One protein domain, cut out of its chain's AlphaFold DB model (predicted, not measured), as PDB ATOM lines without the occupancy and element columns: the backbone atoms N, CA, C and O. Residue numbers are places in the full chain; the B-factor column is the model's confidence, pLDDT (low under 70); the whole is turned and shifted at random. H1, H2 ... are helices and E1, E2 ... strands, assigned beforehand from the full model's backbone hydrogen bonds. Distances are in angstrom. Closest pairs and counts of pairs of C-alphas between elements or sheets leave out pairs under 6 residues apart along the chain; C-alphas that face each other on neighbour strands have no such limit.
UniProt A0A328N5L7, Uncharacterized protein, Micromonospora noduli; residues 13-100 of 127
ATOM      1  N   GLU A  13      -8.413  42.108 -23.684       93.81
ATOM      2  CA  GLU A  13      -7.279  41.564 -24.427       93.81
ATOM      3  C   GLU A  13      -6.951  40.132 -24.001       93.81
ATOM      4  O   GLU A  13      -6.895  39.248 -24.853       93.81
ATOM      5  N   ARG A  14      -6.842  39.866 -22.692       90.75
ATOM      6  CA  ARG A  14      -6.601  38.507 -22.185       90.75
ATOM      7  C   ARG A  14      -7.791  37.590 -22.439       90.75
ATOM      8  O   ARG A  14      -7.595  36.419 -22.754       90.75
ATOM      9  N   TYR A  15      -9.009  38.126 -22.335       93.25
ATOM     10  CA  TYR A  15     -10.236  37.378 -22.585       93.25
ATOM     11  C   TYR A  15     -10.302  36.848 -24.023       93.25
ATOM     12  O   TYR A  15     -10.479  35.646 -24.223       93.25
ATOM     13  N   PHE A  16     -10.104  37.702 -25.029       95.00
ATOM     14  CA  PHE A  16     -10.097  37.278 -26.434       95.00
ATOM     15  C   PHE A  16      -8.825  36.505 -26.815       95.00
ATOM     16  O   PHE A  16      -8.893  35.578 -27.627       95.00
ATOM     17  N   GLU A  17      -7.676  36.817 -26.206       94.56
ATOM     18  CA  GLU A  17      -6.431  36.070 -26.415       94.56
ATOM     19  C   GLU A  17      -6.564  34.607 -25.973       94.56
ATOM     20  O   GLU A  17      -6.088  33.711 -26.674       94.56
ATOM     21  N   ALA A  18      -7.249  34.341 -24.856       94.19
ATOM     22  CA  ALA A  18      -7.499  32.980 -24.389       94.19
ATOM     23  C   ALA A  18      -8.267  32.148 -25.429       94.19
ATOM     24  O   ALA A  18      -7.845  31.035 -25.749       94.19
ATOM     25  N   LEU A  19      -9.332  32.701 -26.025       95.75
ATOM     26  CA  LEU A  19     -10.064  32.035 -27.109       95.75
ATOM     27  C   LEU A  19      -9.151  31.746 -28.307       95.75
ATOM     28  O   LEU A  19      -9.114  30.614 -28.791       95.75
ATOM     29  N   GLY A  20      -8.398  32.748 -28.771       95.94
ATOM     30  CA  GLY A  20      -7.500  32.600 -29.919       95.94
ATOM     31  C   GLY A  20      -6.441  31.516 -29.702       95.94
ATOM     32  O   GLY A  20      -6.194  30.700 -30.588       95.94
ATOM     33  N   ARG A  21      -5.867  31.451 -28.496       95.44
ATOM     34  CA  ARG A  21      -4.893  30.422 -28.106       95.44
ATOM     35  C   ARG A  21      -5.493  29.025 -28.087       95.44
ATOM     36  O   ARG A  21      -4.854  28.108 -28.595       95.44
ATOM     37  N   VAL A  22      -6.703  28.858 -27.551       95.62
ATOM     38  CA  VAL A  22      -7.374  27.550 -27.541       95.62
ATOM     39  C   VAL A  22      -7.715  27.110 -28.961       95.62
ATOM     40  O   VAL A  22      -7.359  26.000 -29.337       95.62
ATOM     41  N   MET A  23      -8.313  27.974 -29.784       96.94
ATOM     42  CA  MET A  23      -8.637  27.642 -31.180       96.94
ATOM     43  C   MET A  23      -7.386  27.286 -31.994       96.94
ATOM     44  O   MET A  23      -7.392  26.321 -32.756       96.94
ATOM     45  N   HIS A  24      -6.288  28.020 -31.796       95.62
ATOM     46  CA  HIS A  24      -5.015  27.709 -32.440       95.62
ATOM     47  C   HIS A  24      -4.424  26.383 -31.943       95.62
ATOM     48  O   HIS A  24      -3.958  25.581 -32.747       95.62
ATOM     49  N   ALA A  25      -4.476  26.114 -30.637       95.31
ATOM     50  CA  ALA A  25      -4.011  24.851 -30.079       95.31
ATOM     51  C   ALA A  25      -4.826  23.658 -30.595       95.31
ATOM     52  O   ALA A  25      -4.227  22.655 -30.966       95.31
ATOM     53  N   LEU A  26      -6.156  23.788 -30.695       95.81
ATOM     54  CA  LEU A  26      -7.039  22.782 -31.298       95.81
ATOM     55  C   LEU A  26      -6.641  22.474 -32.749       95.81
ATOM     56  O   LEU A  26      -6.608  21.308 -33.137       95.81
ATOM     57  N   ALA A  27      -6.292  23.501 -33.530       94.88
ATOM     58  CA  ALA A  27      -5.783  23.317 -34.889       94.88
ATOM     59  C   ALA A  27      -4.452  22.546 -34.900       94.88
ATOM     60  O   ALA A  27      -4.272  21.628 -35.692       94.88
ATOM     61  N   LEU A  28      -3.530  22.891 -33.996       94.06
ATOM     62  CA  LEU A  28      -2.203  22.277 -33.922       94.06
ATOM     63  C   LEU A  28      -2.220  20.822 -33.443       94.06
ATOM     64  O   LEU A  28      -1.357  20.054 -33.854       94.06
ATOM     65  N   ILE A  29      -3.176  20.437 -32.592       93.44
ATOM     66  CA  ILE A  29      -3.371  19.030 -32.200       93.44
ATOM     67  C   ILE A  29      -4.222  18.243 -33.213       93.44
ATOM     68  O   ILE A  29      -4.497  17.068 -32.984       93.44
ATOM     69  N   GLY A  30      -4.659  18.878 -34.308       93.31
ATOM     70  CA  GLY A  30      -5.310  18.221 -35.445       93.31
ATOM     71  C   GLY A  30      -6.771  17.810 -35.245       93.31
ATOM     72  O   GLY A  30      -7.315  17.118 -36.093       93.31
ATOM     73  N   VAL A  31      -7.433  18.230 -34.163       94.06
ATOM     74  CA  VAL A  31      -8.795  17.749 -33.836       94.06
ATOM     75  C   VAL A  31      -9.917  18.544 -34.505       94.06
ATOM     76  O   VAL A  31     -11.070  18.121 -34.458       94.06
ATOM     77  N   LEU A  32      -9.619  19.707 -35.097       93.38
ATOM     78  CA  LEU A  32     -10.648  20.559 -35.706       93.38
ATOM     79  C   LEU A  32     -11.348  19.877 -36.886       93.38
ATOM     80  O   LEU A  32     -12.556  20.040 -37.035       93.38
ATOM     81  N   ASP A  33     -10.623  19.080 -37.672       91.62
ATOM     82  CA  ASP A  33     -11.180  18.379 -38.836       91.62
ATOM     83  C   ASP A  33     -12.152  17.253 -38.436       91.62
ATOM     84  O   ASP A  33     -13.011  16.852 -39.219       91.62
ATOM     85  N   GLU A  34     -12.067  16.772 -37.192       92.88
ATOM     86  CA  GLU A  34     -12.975  15.769 -36.631       92.88
ATOM     87  C   GLU A  34     -14.265  16.392 -36.055       92.88
ATOM     88  O   GLU A  34     -15.221  15.675 -35.747       92.88
ATOM     89  N   MET A  35     -14.316  17.720 -35.886       95.38
ATOM     90  CA  MET A  35     -15.419  18.433 -35.236       95.38
ATOM     91  C   MET A  35     -16.432  18.967 -36.251       95.38
ATOM     92  O   MET A  35     -16.145  19.858 -37.048       95.38
ATOM     93  N   THR A  36     -17.679  18.507 -36.169       96.06
ATOM     94  CA  THR A  36     -18.764  19.035 -37.007       96.06
ATOM     95  C   THR A  36     -19.547  20.128 -36.293       96.06
ATOM     96  O   THR A  36     -19.805  20.058 -35.088       96.06
ATOM     97  N   ALA A  37     -19.981  21.136 -37.058       95.81
ATOM     98  CA  ALA A  37     -20.780  22.257 -36.560       95.81
ATOM     99  C   ALA A  37     -20.163  22.944 -35.321       95.81
ATOM    100  O   ALA A  37     -20.867  23.238 -34.352       95.81
ATOM    101  N   LEU A  38     -18.844  23.172 -35.361       96.94
ATOM    102  CA  LEU A  38     -18.107  23.887 -34.324       96.94
ATOM    103  C   LEU A  38     -18.659  25.308 -34.154       96.94
ATOM    104  O   LEU A  38     -18.815  26.055 -35.120       96.94
ATOM    105  N   ARG A  39     -18.924  25.688 -32.909       97.44
ATOM    106  CA  ARG A  39     -19.368  27.021 -32.508       97.44
ATOM    107  C   ARG A  39     -18.672  27.444 -31.224       97.44
ATOM    108  O   ARG A  39     -18.374  26.615 -30.367       97.44
ATOM    109  N   TRP A  40     -18.468  28.745 -31.065       97.44
ATOM    110  CA  TRP A  40     -17.936  29.320 -29.836       97.44
ATOM    111  C   TRP A  40     -18.688  30.590 -29.452       97.44
ATOM    112  O   TRP A  40     -19.142  31.342 -30.314       97.44
ATOM    113  N   TRP A  41     -18.850  30.813 -28.151       97.50
ATOM    114  CA  TRP A  41     -19.486  32.013 -27.613       97.50
ATOM    115  C   TRP A  41     -19.036  32.281 -26.176       97.50
ATOM    116  O   TRP A  41     -18.575  31.383 -25.474       97.50
ATOM    117  N   SER A  42     -19.175  33.532 -25.748       94.69
ATOM    118  CA  SER A  42     -18.917  33.986 -24.380       94.69
ATOM    119  C   SER A  42     -20.219  33.922 -23.580       94.69
ATOM    120  O   SER A  42     -21.256  34.397 -24.048       94.69
ATOM    121  N   ALA A  43     -20.197  33.308 -22.396       91.19
ATOM    122  CA  ALA A  43     -21.282  33.392 -21.419       91.19
ATOM    123  C   ALA A  43     -20.750  33.085 -20.015       91.19
ATOM    124  O   ALA A  43     -19.912  32.202 -19.857       91.19
ATOM    125  N   ASP A  44     -21.255  33.785 -18.996       89.19
ATOM    126  CA  ASP A  44     -20.868  33.566 -17.593       89.19
ATOM    127  C   ASP A  44     -19.347  33.720 -17.365       89.19
ATOM    128  O   ASP A  44     -18.724  32.932 -16.656       89.19
ATOM    129  N   GLN A  45     -18.731  34.708 -18.032       89.31
ATOM    130  CA  GLN A  45     -17.274  34.951 -18.040       89.31
ATOM    131  C   GLN A  45     -16.436  33.753 -18.528       89.31
ATOM    132  O   GLN A  45     -15.244  33.675 -18.248       89.31
ATOM    133  N   THR A  46     -17.058  32.822 -19.253       91.56
ATOM    134  CA  THR A  46     -16.449  31.589 -19.749       91.56
ATOM    135  C   THR A  46     -16.586  31.518 -21.262       91.56
ATOM    136  O   THR A  46     -17.678  31.709 -21.809       91.56
ATOM    137  N   TRP A  47     -15.502  31.165 -21.947       96.62
ATOM    138  CA  TRP A  47     -15.592  30.776 -23.352       96.62
ATOM    139  C   TRP A  47     -16.167  29.373 -23.465       96.62
ATOM    140  O   TRP A  47     -15.633  28.422 -22.902       96.62
ATOM    141  N   LYS A  48     -17.257  29.229 -24.208       96.00
ATOM    142  CA  LYS A  48     -17.892  27.945 -24.502       96.00
ATOM    143  C   LYS A  48     -17.515  27.569 -25.928       96.00
ATOM    144  O   LYS A  48     -17.835  28.318 -26.845       96.00
ATOM    145  N   ILE A  49     -16.828  26.445 -26.106       97.25
ATOM    146  CA  ILE A  49     -16.470  25.864 -27.405       97.25
ATOM    147  C   ILE A  49     -17.232  24.553 -27.527       97.25
ATOM    148  O   ILE A  49     -17.056  23.644 -26.716       97.25
ATOM    149  N   GLU A  50     -18.106  24.463 -28.520       96.81
ATOM    150  CA  GLU A  50     -18.976  23.313 -28.698       96.81
ATOM    151  C   GLU A  50     -18.960  22.806 -30.131       96.81
ATOM    152  O   GLU A  50     -19.031  23.590 -31.074       96.81
ATOM    153  N   TRP A  51     -18.961  21.490 -30.284       96.50
ATOM    154  CA  TRP A  51     -19.188  20.809 -31.552       96.50
ATOM    155  C   TRP A  51     -20.357  19.825 -31.439       96.50
ATOM    156  O   TRP A  51     -20.722  19.361 -30.352       96.50
ATOM    157  N   ARG A  52     -20.984  19.512 -32.577       94.62
ATOM    158  CA  ARG A  52     -22.100  18.563 -32.638       94.62
ATOM    159  C   ARG A  52     -21.596  17.130 -32.559       94.62
ATOM    160  O   ARG A  52     -21.969  16.432 -31.626       94.62
ATOM    161  N   THR A  53     -20.790  16.703 -33.528       92.94
ATOM    162  CA  THR A  53     -20.119  15.392 -33.534       92.94
ATOM    163  C   THR A  53     -18.615  15.592 -33.583       92.94
ATOM    164  O   THR A  53     -18.158  16.605 -34.107       92.94
ATOM    165  N   GLY A  54     -17.854  14.652 -33.036       93.00
ATOM    166  CA  GLY A  54     -16.396  14.722 -33.007       93.00
ATOM    167  C   GLY A  54     -15.829  14.074 -31.749       93.00
ATOM    168  O   GLY A  54     -16.546  13.315 -31.092       93.00
ATOM    169  N   PRO A  55     -14.571  14.360 -31.392       92.75
ATOM    170  CA  PRO A  55     -13.909  13.711 -30.271       92.75
ATOM    171  C   PRO A  55     -14.584  14.032 -28.934       92.75
ATOM    172  O   PRO A  55     -15.254  15.056 -28.769       92.75
ATOM    173  N   ASP A  56     -14.382  13.141 -27.969       90.50
ATOM    174  CA  ASP A  56     -14.788  13.346 -26.584       90.50
ATOM    175  C   ASP A  56     -14.090  14.590 -25.975       90.50
ATOM    176  O   ASP A  56     -12.871  14.738 -26.121       90.50
ATOM    177  N   PRO A  57     -14.812  15.500 -25.288       92.12
ATOM    178  CA  PRO A  57     -14.224  16.716 -24.724       92.12
ATOM    179  C   PRO A  57     -13.107  16.470 -23.709       92.12
ATOM    180  O   PRO A  57     -12.160  17.258 -23.661       92.12
ATOM    181  N   HIS A  58     -13.178  15.390 -22.923       89.31
ATOM    182  CA  HIS A  58     -12.122  15.035 -21.968       89.31
ATOM    183  C   HIS A  58     -10.882  14.531 -22.696       89.31
ATOM    184  O   HIS A  58      -9.769  14.910 -22.330       89.31
ATOM    185  N   ARG A  59     -11.054  13.764 -23.781       89.88
ATOM    186  CA  ARG A  59      -9.944  13.396 -24.675       89.88
ATOM    187  C   ARG A  59      -9.275  14.636 -25.269       89.88
ATOM    188  O   ARG A  59      -8.052  14.728 -25.234       89.88
ATOM    189  N   VAL A  60     -10.049  15.601 -25.771       92.69
ATOM    190  CA  VAL A  60      -9.496  16.855 -26.316       92.69
ATOM    191  C   VAL A  60      -8.747  17.639 -25.236       92.69
ATOM    192  O   VAL A  60      -7.624  18.082 -25.469       92.69
ATOM    193  N   ALA A  61      -9.320  17.773 -24.037       91.88
ATOM    194  CA  ALA A  61      -8.661  18.441 -22.915       91.88
ATOM    195  C   ALA A  61      -7.349  17.741 -22.514       91.88
ATOM    196  O   ALA A  61      -6.345  18.414 -22.282       91.88
ATOM    197  N   ALA A  62      -7.322  16.406 -22.498       89.44
ATOM    198  CA  ALA A  62      -6.116  15.628 -22.228       89.44
ATOM    199  C   ALA A  62      -5.043  15.823 -23.312       89.44
ATOM    200  O   ALA A  62      -3.872  16.002 -22.981       89.44
ATOM    201  N   MET A  63      -5.430  15.852 -24.592       92.06
ATOM    202  CA  MET A  63      -4.511  16.137 -25.701       92.06
ATOM    203  C   MET A  63      -3.913  17.543 -25.589       92.06
ATOM    204  O   MET A  63      -2.704  17.708 -25.731       92.06
ATOM    205  N   LEU A  64      -4.731  18.551 -25.267       92.81
ATOM    206  CA  LEU A  64      -4.250  19.909 -25.000       92.81
ATOM    207  C   LEU A  64      -3.282  19.927 -23.809       92.81
ATOM    208  O   LEU A  64      -2.223  20.545 -23.891       92.81
ATOM    209  N   TRP A  65      -3.602  19.223 -22.720       89.94
ATOM    210  CA  TRP A  65      -2.738  19.125 -21.539       89.94
ATOM    211  C   TRP A  65      -1.371  18.518 -21.862       89.94
ATOM    212  O   TRP A  65      -0.338  19.079 -21.499       89.94
ATOM    213  N   GLN A  66      -1.356  17.407 -22.598       89.50
ATOM    214  CA  GLN A  66      -0.124  16.762 -23.056       89.50
ATOM    215  C   GLN A  66       0.689  17.691 -23.967       89.50
ATOM    216  O   GLN A  66       1.886  17.867 -23.756       89.50
ATOM    217  N   ALA A  67       0.028  18.353 -24.917       89.62
ATOM    218  CA  ALA A  67       0.657  19.298 -25.832       89.62
ATOM    219  C   ALA A  67       1.206  20.557 -25.130       89.62
ATOM    220  O   ALA A  67       2.152  21.172 -25.616       89.62
ATOM    221  N   ALA A  68       0.625  20.958 -23.997       88.56
ATOM    222  CA  ALA A  68       1.140  22.047 -23.171       88.56
ATOM    223  C   ALA A  68       2.369  21.637 -22.346       88.56
ATOM    224  O   ALA A  68       3.244  22.468 -22.101       88.56
ATOM    225  N   ALA A  69       2.428  20.372 -21.916       86.50
ATOM    226  CA  ALA A  69       3.541  19.823 -21.146       86.50
ATOM    227  C   ALA A  69       4.777  19.522 -22.013       86.50
ATOM    228  O   ALA A  69       5.907  19.635 -21.534       86.50
ATOM    229  N   ASP A  70       4.582  19.166 -23.285       88.00
ATOM    230  CA  ASP A  70       5.670  18.960 -24.239       88.00
ATOM    231  C   ASP A  70       6.172  20.295 -24.814       88.00
ATOM    232  O   ASP A  70       5.588  20.857 -25.738       88.00
ATOM    233  N   LEU A  71       7.302  20.793 -24.301       84.56
ATOM    234  CA  LEU A  71       7.916  22.054 -24.741       84.56
ATOM    235  C   LEU A  71       8.351  22.067 -26.217       84.56
ATOM    236  O   LEU A  71       8.587  23.147 -26.758       84.56
ATOM    237  N   GLN A  72       8.486  20.903 -26.859       88.56
ATOM    238  CA  GLN A  72       8.796  20.805 -28.288       88.56
ATOM    239  C   GLN A  72       7.531  20.816 -29.152       88.56
ATOM    240  O   GLN A  72       7.609  21.076 -30.353       88.56
ATOM    241  N   HIS A  73       6.359  20.584 -28.556       86.25
ATOM    242  CA  HIS A  73       5.104  20.593 -29.284       86.25
ATOM    243  C   HIS A  73       4.754  22.024 -29.730       86.25
ATOM    244  O   HIS A  73       4.787  22.950 -28.909       86.25
ATOM    245  N   PRO A  74       4.335  22.246 -30.991       83.44
ATOM    246  CA  PRO A  74       3.980  23.577 -31.492       83.44
ATOM    247  C   PRO A  74       2.907  24.297 -30.657       83.44
ATOM    248  O   PRO A  74       2.935  25.519 -30.504       83.44
ATOM    249  N   ALA A  75       1.972  23.538 -30.076       84.00
ATOM    250  CA  ALA A  75       0.892  24.081 -29.247       84.00
ATOM    251  C   ALA A  75       1.334  24.530 -27.840       84.00
ATOM    252  O   ALA A  75       0.603  25.282 -27.192       84.00
ATOM    253  N   SER A  76       2.524  24.140 -27.373       82.88
ATOM    254  CA  SER A  76       3.017  24.467 -26.025       82.88
ATOM    255  C   SER A  76       3.077  25.974 -25.764       82.88
ATOM    256  O   SER A  76       2.720  26.457 -24.689       82.88
ATOM    257  N   ARG A  77       3.451  26.756 -26.785       80.69
ATOM    258  CA  ARG A  77       3.487  28.219 -26.708       80.69
ATOM    259  C   ARG A  77       2.088  28.824 -26.603       80.69
ATOM    260  O   ARG A  77       1.908  29.775 -25.842       80.69
ATOM    261  N   ALA A  78       1.118  28.285 -27.343       80.06
ATOM    262  CA  ALA A  78      -0.269  28.746 -27.308       80.06
ATOM    263  C   ALA A  78      -0.894  28.487 -25.928       80.06
ATOM    264  O   ALA A  78      -1.531  29.371 -25.356       80.06
ATOM    265  N   LEU A  79      -0.614  27.318 -25.350       84.38
ATOM    266  CA  LEU A  79      -1.163  26.863 -24.072       84.38
ATOM    267  C   LEU A  79      -0.335  27.286 -22.849       84.38
ATOM    268  O   LEU A  79      -0.606  26.848 -21.731       84.38
ATOM    269  N   ARG A  80       0.658  28.171 -23.012       79.19
ATOM    270  CA  ARG A  80       1.401  28.730 -21.875       79.19
ATOM    271  C   ARG A  80       0.437  29.455 -20.929       79.19
ATOM    272  O   ARG A  80      -0.200  30.427 -21.335       79.19
ATOM    273  N   GLY A  81       0.413  29.032 -19.665       73.12
ATOM    274  CA  GLY A  81      -0.515  29.551 -18.654       73.12
ATOM    275  C   GLY A  81      -1.852  28.812 -18.615       73.12
ATOM    276  O   GLY A  81      -2.795  29.318 -18.014       73.12
ATOM    277  N   MET A  82      -1.945  27.648 -19.269       83.44
ATOM    278  CA  MET A  82      -3.071  26.746 -19.102       83.44
ATOM    279  C   MET A  82      -2.991  26.036 -17.748       83.44
ATOM    280  O   MET A  82      -1.965  25.451 -17.402       83.44
ATOM    281  N   THR A  83      -4.086  26.054 -17.002       80.25
ATOM    282  CA  THR A  83      -4.287  25.272 -15.785       80.25
ATOM    283  C   THR A  83      -5.507  24.376 -15.963       80.25
ATOM    284  O   THR A  83      -6.475  24.726 -16.646       80.25
ATOM    285  N   SER A  84      -5.450  23.178 -15.384       69.00
ATOM    286  CA  SER A  84      -6.602  22.285 -15.370       69.00
ATOM    287  C   SER A  84      -7.579  22.812 -14.335       69.00
ATOM    288  O   SER A  84      -7.214  22.989 -13.171       69.00
ATOM    289  N   LEU A  85      -8.813  23.068 -14.757       61.94
ATOM    290  CA  LEU A  85      -9.901  23.391 -13.851       61.94
ATOM    291  C   LEU A  85     -10.756  22.131 -13.691       61.94
ATOM    292  O   LEU A  85     -11.903  22.084 -14.123       61.94
ATOM    293  N   ASP A  86     -10.178  21.067 -13.134       59.78
ATOM    294  CA  ASP A  86     -10.935  19.837 -12.907       59.78
ATOM    295  C   ASP A  86     -11.970  20.052 -11.793       59.78
ATOM    296  O   ASP A  86     -11.646  20.168 -10.609       59.78
ATOM    297  N   ARG A  87     -13.240  20.098 -12.192       48.19
ATOM    298  CA  ARG A  87     -14.324  19.453 -11.450       48.19
ATOM    299  C   ARG A  87     -15.249  18.803 -12.461       48.19
ATOM    300  O   ARG A  87     -16.289  19.363 -12.812       48.19
ATOM    301  N   SER A  88     -14.884  17.614 -12.928       50.09
ATOM    302  CA  SER A  88     -15.885  16.697 -13.464       50.09
ATOM    303  C   SER A  88     -17.011  16.552 -12.427       50.09
ATOM    304  O   SER A  88     -16.855  16.006 -11.340       50.09
ATOM    305  N   ASN A  89     -18.185  17.092 -12.734       51.16
ATOM    306  CA  ASN A  89     -19.411  16.811 -11.989       51.16
ATOM    307  C   ASN A  89     -20.059  15.502 -12.480       51.16
ATOM    308  O   ASN A  89     -21.273  15.348 -12.400       51.16
ATOM    309  N   GLY A  90     -19.263  14.583 -13.040       54.72
ATOM    310  CA  GLY A  90     -19.737  13.329 -13.625       54.72
ATOM    311  C   GLY A  90     -20.448  13.464 -14.977       54.72
ATOM    312  O   GLY A  90     -20.988  12.475 -15.463       54.72
ATOM    313  N   SER A  91     -20.465  14.646 -15.606       63.00
ATOM    314  CA  SER A  91     -21.032  14.803 -16.952       63.00
ATOM    315  C   SER A  91     -20.024  14.372 -18.028       63.00
ATOM    316  O   SER A  91     -18.946  14.967 -18.122       63.00
ATOM    317  N   PRO A  92     -20.366  13.400 -18.891       66.19
ATOM    318  CA  PRO A  92     -19.493  12.967 -19.983       66.19
ATOM    319  C   PRO A  92     -19.418  13.993 -21.127       66.19
ATOM    320  O   PRO A  92     -18.619  13.843 -22.040       66.19
ATOM    321  N   HIS A  93     -20.242  15.045 -21.105       77.44
ATOM    322  CA  HIS A  93     -20.408  15.932 -22.257       77.44
ATOM    323  C   HIS A  93     -19.540  17.187 -22.235       77.44
ATOM    324  O   HIS A  93     -19.535  17.909 -23.232       77.44
ATOM    325  N   HIS A  94     -18.831  17.491 -21.143       86.56
ATOM    326  CA  HIS A  94     -18.040  18.720 -21.050       86.56
ATOM    327  C   HIS A  94     -16.742  18.565 -20.264       86.56
ATOM    328  O   HIS A  94     -16.682  17.827 -19.285       86.56
ATOM    329  N   ALA A  95     -15.733  19.339 -20.662       90.88
ATOM    330  CA  ALA A  95     -14.450  19.467 -19.979       90.88
ATOM    331  C   ALA A  95     -14.116  20.950 -19.764       90.88
ATOM    332  O   ALA A  95     -14.462  21.791 -20.594       90.88
ATOM    333  N   TYR A  96     -13.444  21.269 -18.659       91.00
ATOM    334  CA  TYR A  96     -13.047  22.636 -18.321       91.00
ATOM    335  C   TYR A  96     -11.527  22.773 -18.291       91.00
ATOM    336  O   TYR A  96     -10.813  21.929 -17.755       91.00
ATOM    337  N   LEU A  97     -11.047  23.881 -18.835       90.88
ATOM    338  CA  LEU A  97      -9.665  24.335 -18.756       90.88
ATOM    339  C   LEU A  97      -9.653  25.831 -18.454       90.88
ATOM    340  O   LEU A  97     -10.643  26.528 -18.660       90.88
ATOM    341  N   GLN A  98      -8.534  26.334 -17.964       91.56
ATOM    342  CA  GLN A  98      -8.332  27.758 -17.744       91.56
ATOM    343  C   GLN A  98      -7.079  28.186 -18.501       91.56
ATOM    344  O   GLN A  98      -6.057  27.520 -18.409       91.56
ATOM    345  N   VAL A  99      -7.156  29.263 -19.284       91.38
ATOM    346  CA  VAL A  99      -6.055  29.782 -20.113       91.38
ATOM    347  C   VAL A  99      -5.940  31.277 -19.863       91.38
ATOM    348  O   VAL A  99      -6.914  31.996 -20.049       91.38
ATOM    349  N   LEU A 100      -4.765  31.753 -19.438       90.62
ATOM    350  CA  LEU A 100      -4.555  33.165 -19.058       90.62
ATOM    351  C   LEU A 100      -5.558  33.656 -17.996       90.62
ATOM    352  O   LEU A 100      -6.087  34.762 -18.088       90.62
TER     353      LEU A 100
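Overview. This is residues 13 to 100 of the 127 residues of an uncharacterized protein of Micromonospora noduli (UniProt A0A328N5L7). Two helices and two small strand hairpins make a rounded body with strand E4 nearest its middle: H2 runs beside E4, H1 passes over the later end of E4, and the hairpin of E1 and E2 stands at one side, with E2 near both H1 and E4. H2 crosses H1 nearly at a right angle, E3 pairs with the later half of E4, and the unnamed residues 70 to 81 loop out beyond H2 and fold back to E3. The printed part has 88 residues, with two named helices and four named strands in the order H1, E1, E2, H2, E3, E4; its class is mixed, helices and strands. Each sheet has two antiparallel strands, E1 - E2 and E3 - E4. The whole is compact, with a radius of gyration of the C-alphas of 12.3 A and spans of 31 by 27 by 24 A.

Along the chain. H1, residues 13 to 28, begins at C-alpha 13 (-7.279, 41.564, -24.427) and is 22.1 A long. E1, residues 39 to 43, is 12.9 A long. E2, residues 46 to 54, is 21.5 A long and bends by 53 degrees at residue 51. H2, residues 57 to 69, is 18.4 A long and begins at C-alpha 57 (-14.224, 16.716, -24.724). E3, residues 82 to 84, is 6.8 A long. E4, residues 94 to 99, is 16.3 A long and ends at C-alpha 99 (-6.055, 29.782, -20.113).

Arrangement. The closest C-alphas of H1 and E2 are those of Leu 19 and Trp 47, 6.8 A apart. H1 and E1 are near each other. E1 and E2 form a hairpin, antiparallel at 154 degrees, with N 41 and O 48 at 3.0 A and N 50 and O 39 at 2.8 A, within hydrogen-bond range. H1 and H2 are close but not clearly touching, about perpendicular at 83 degrees; their closest C-alphas, of Ala 25 and Leu 64, are 7.1 A apart. The closest C-alphas of H2 and E4 are those of His 58 and Ala 95, 5.4 A apart. Those of H1 and E4 are of Ala 18 and Val 99, 5.5 A apart. E3 and E4 form a hairpin, antiparallel at 141 degrees, with N 83 and O 98 at 2.8 A, within hydrogen-bond range. E1 is apart from H2, E3 and E4. Every O i to N i+4 pair in H2 is within hydrogen-bond range, and 11 of 12 in H1.

Size, cuts and confidence. The two C-alphas farthest apart, of Asp 44 and Gln 72, are 34.0 A from each other. The printed part has no cut. The link from H2 to E3, 12 residues, is long. The mean pLDDT of the printed part is 87.8, and residues 84 to 92, of which 84 belongs to E3, are under 70.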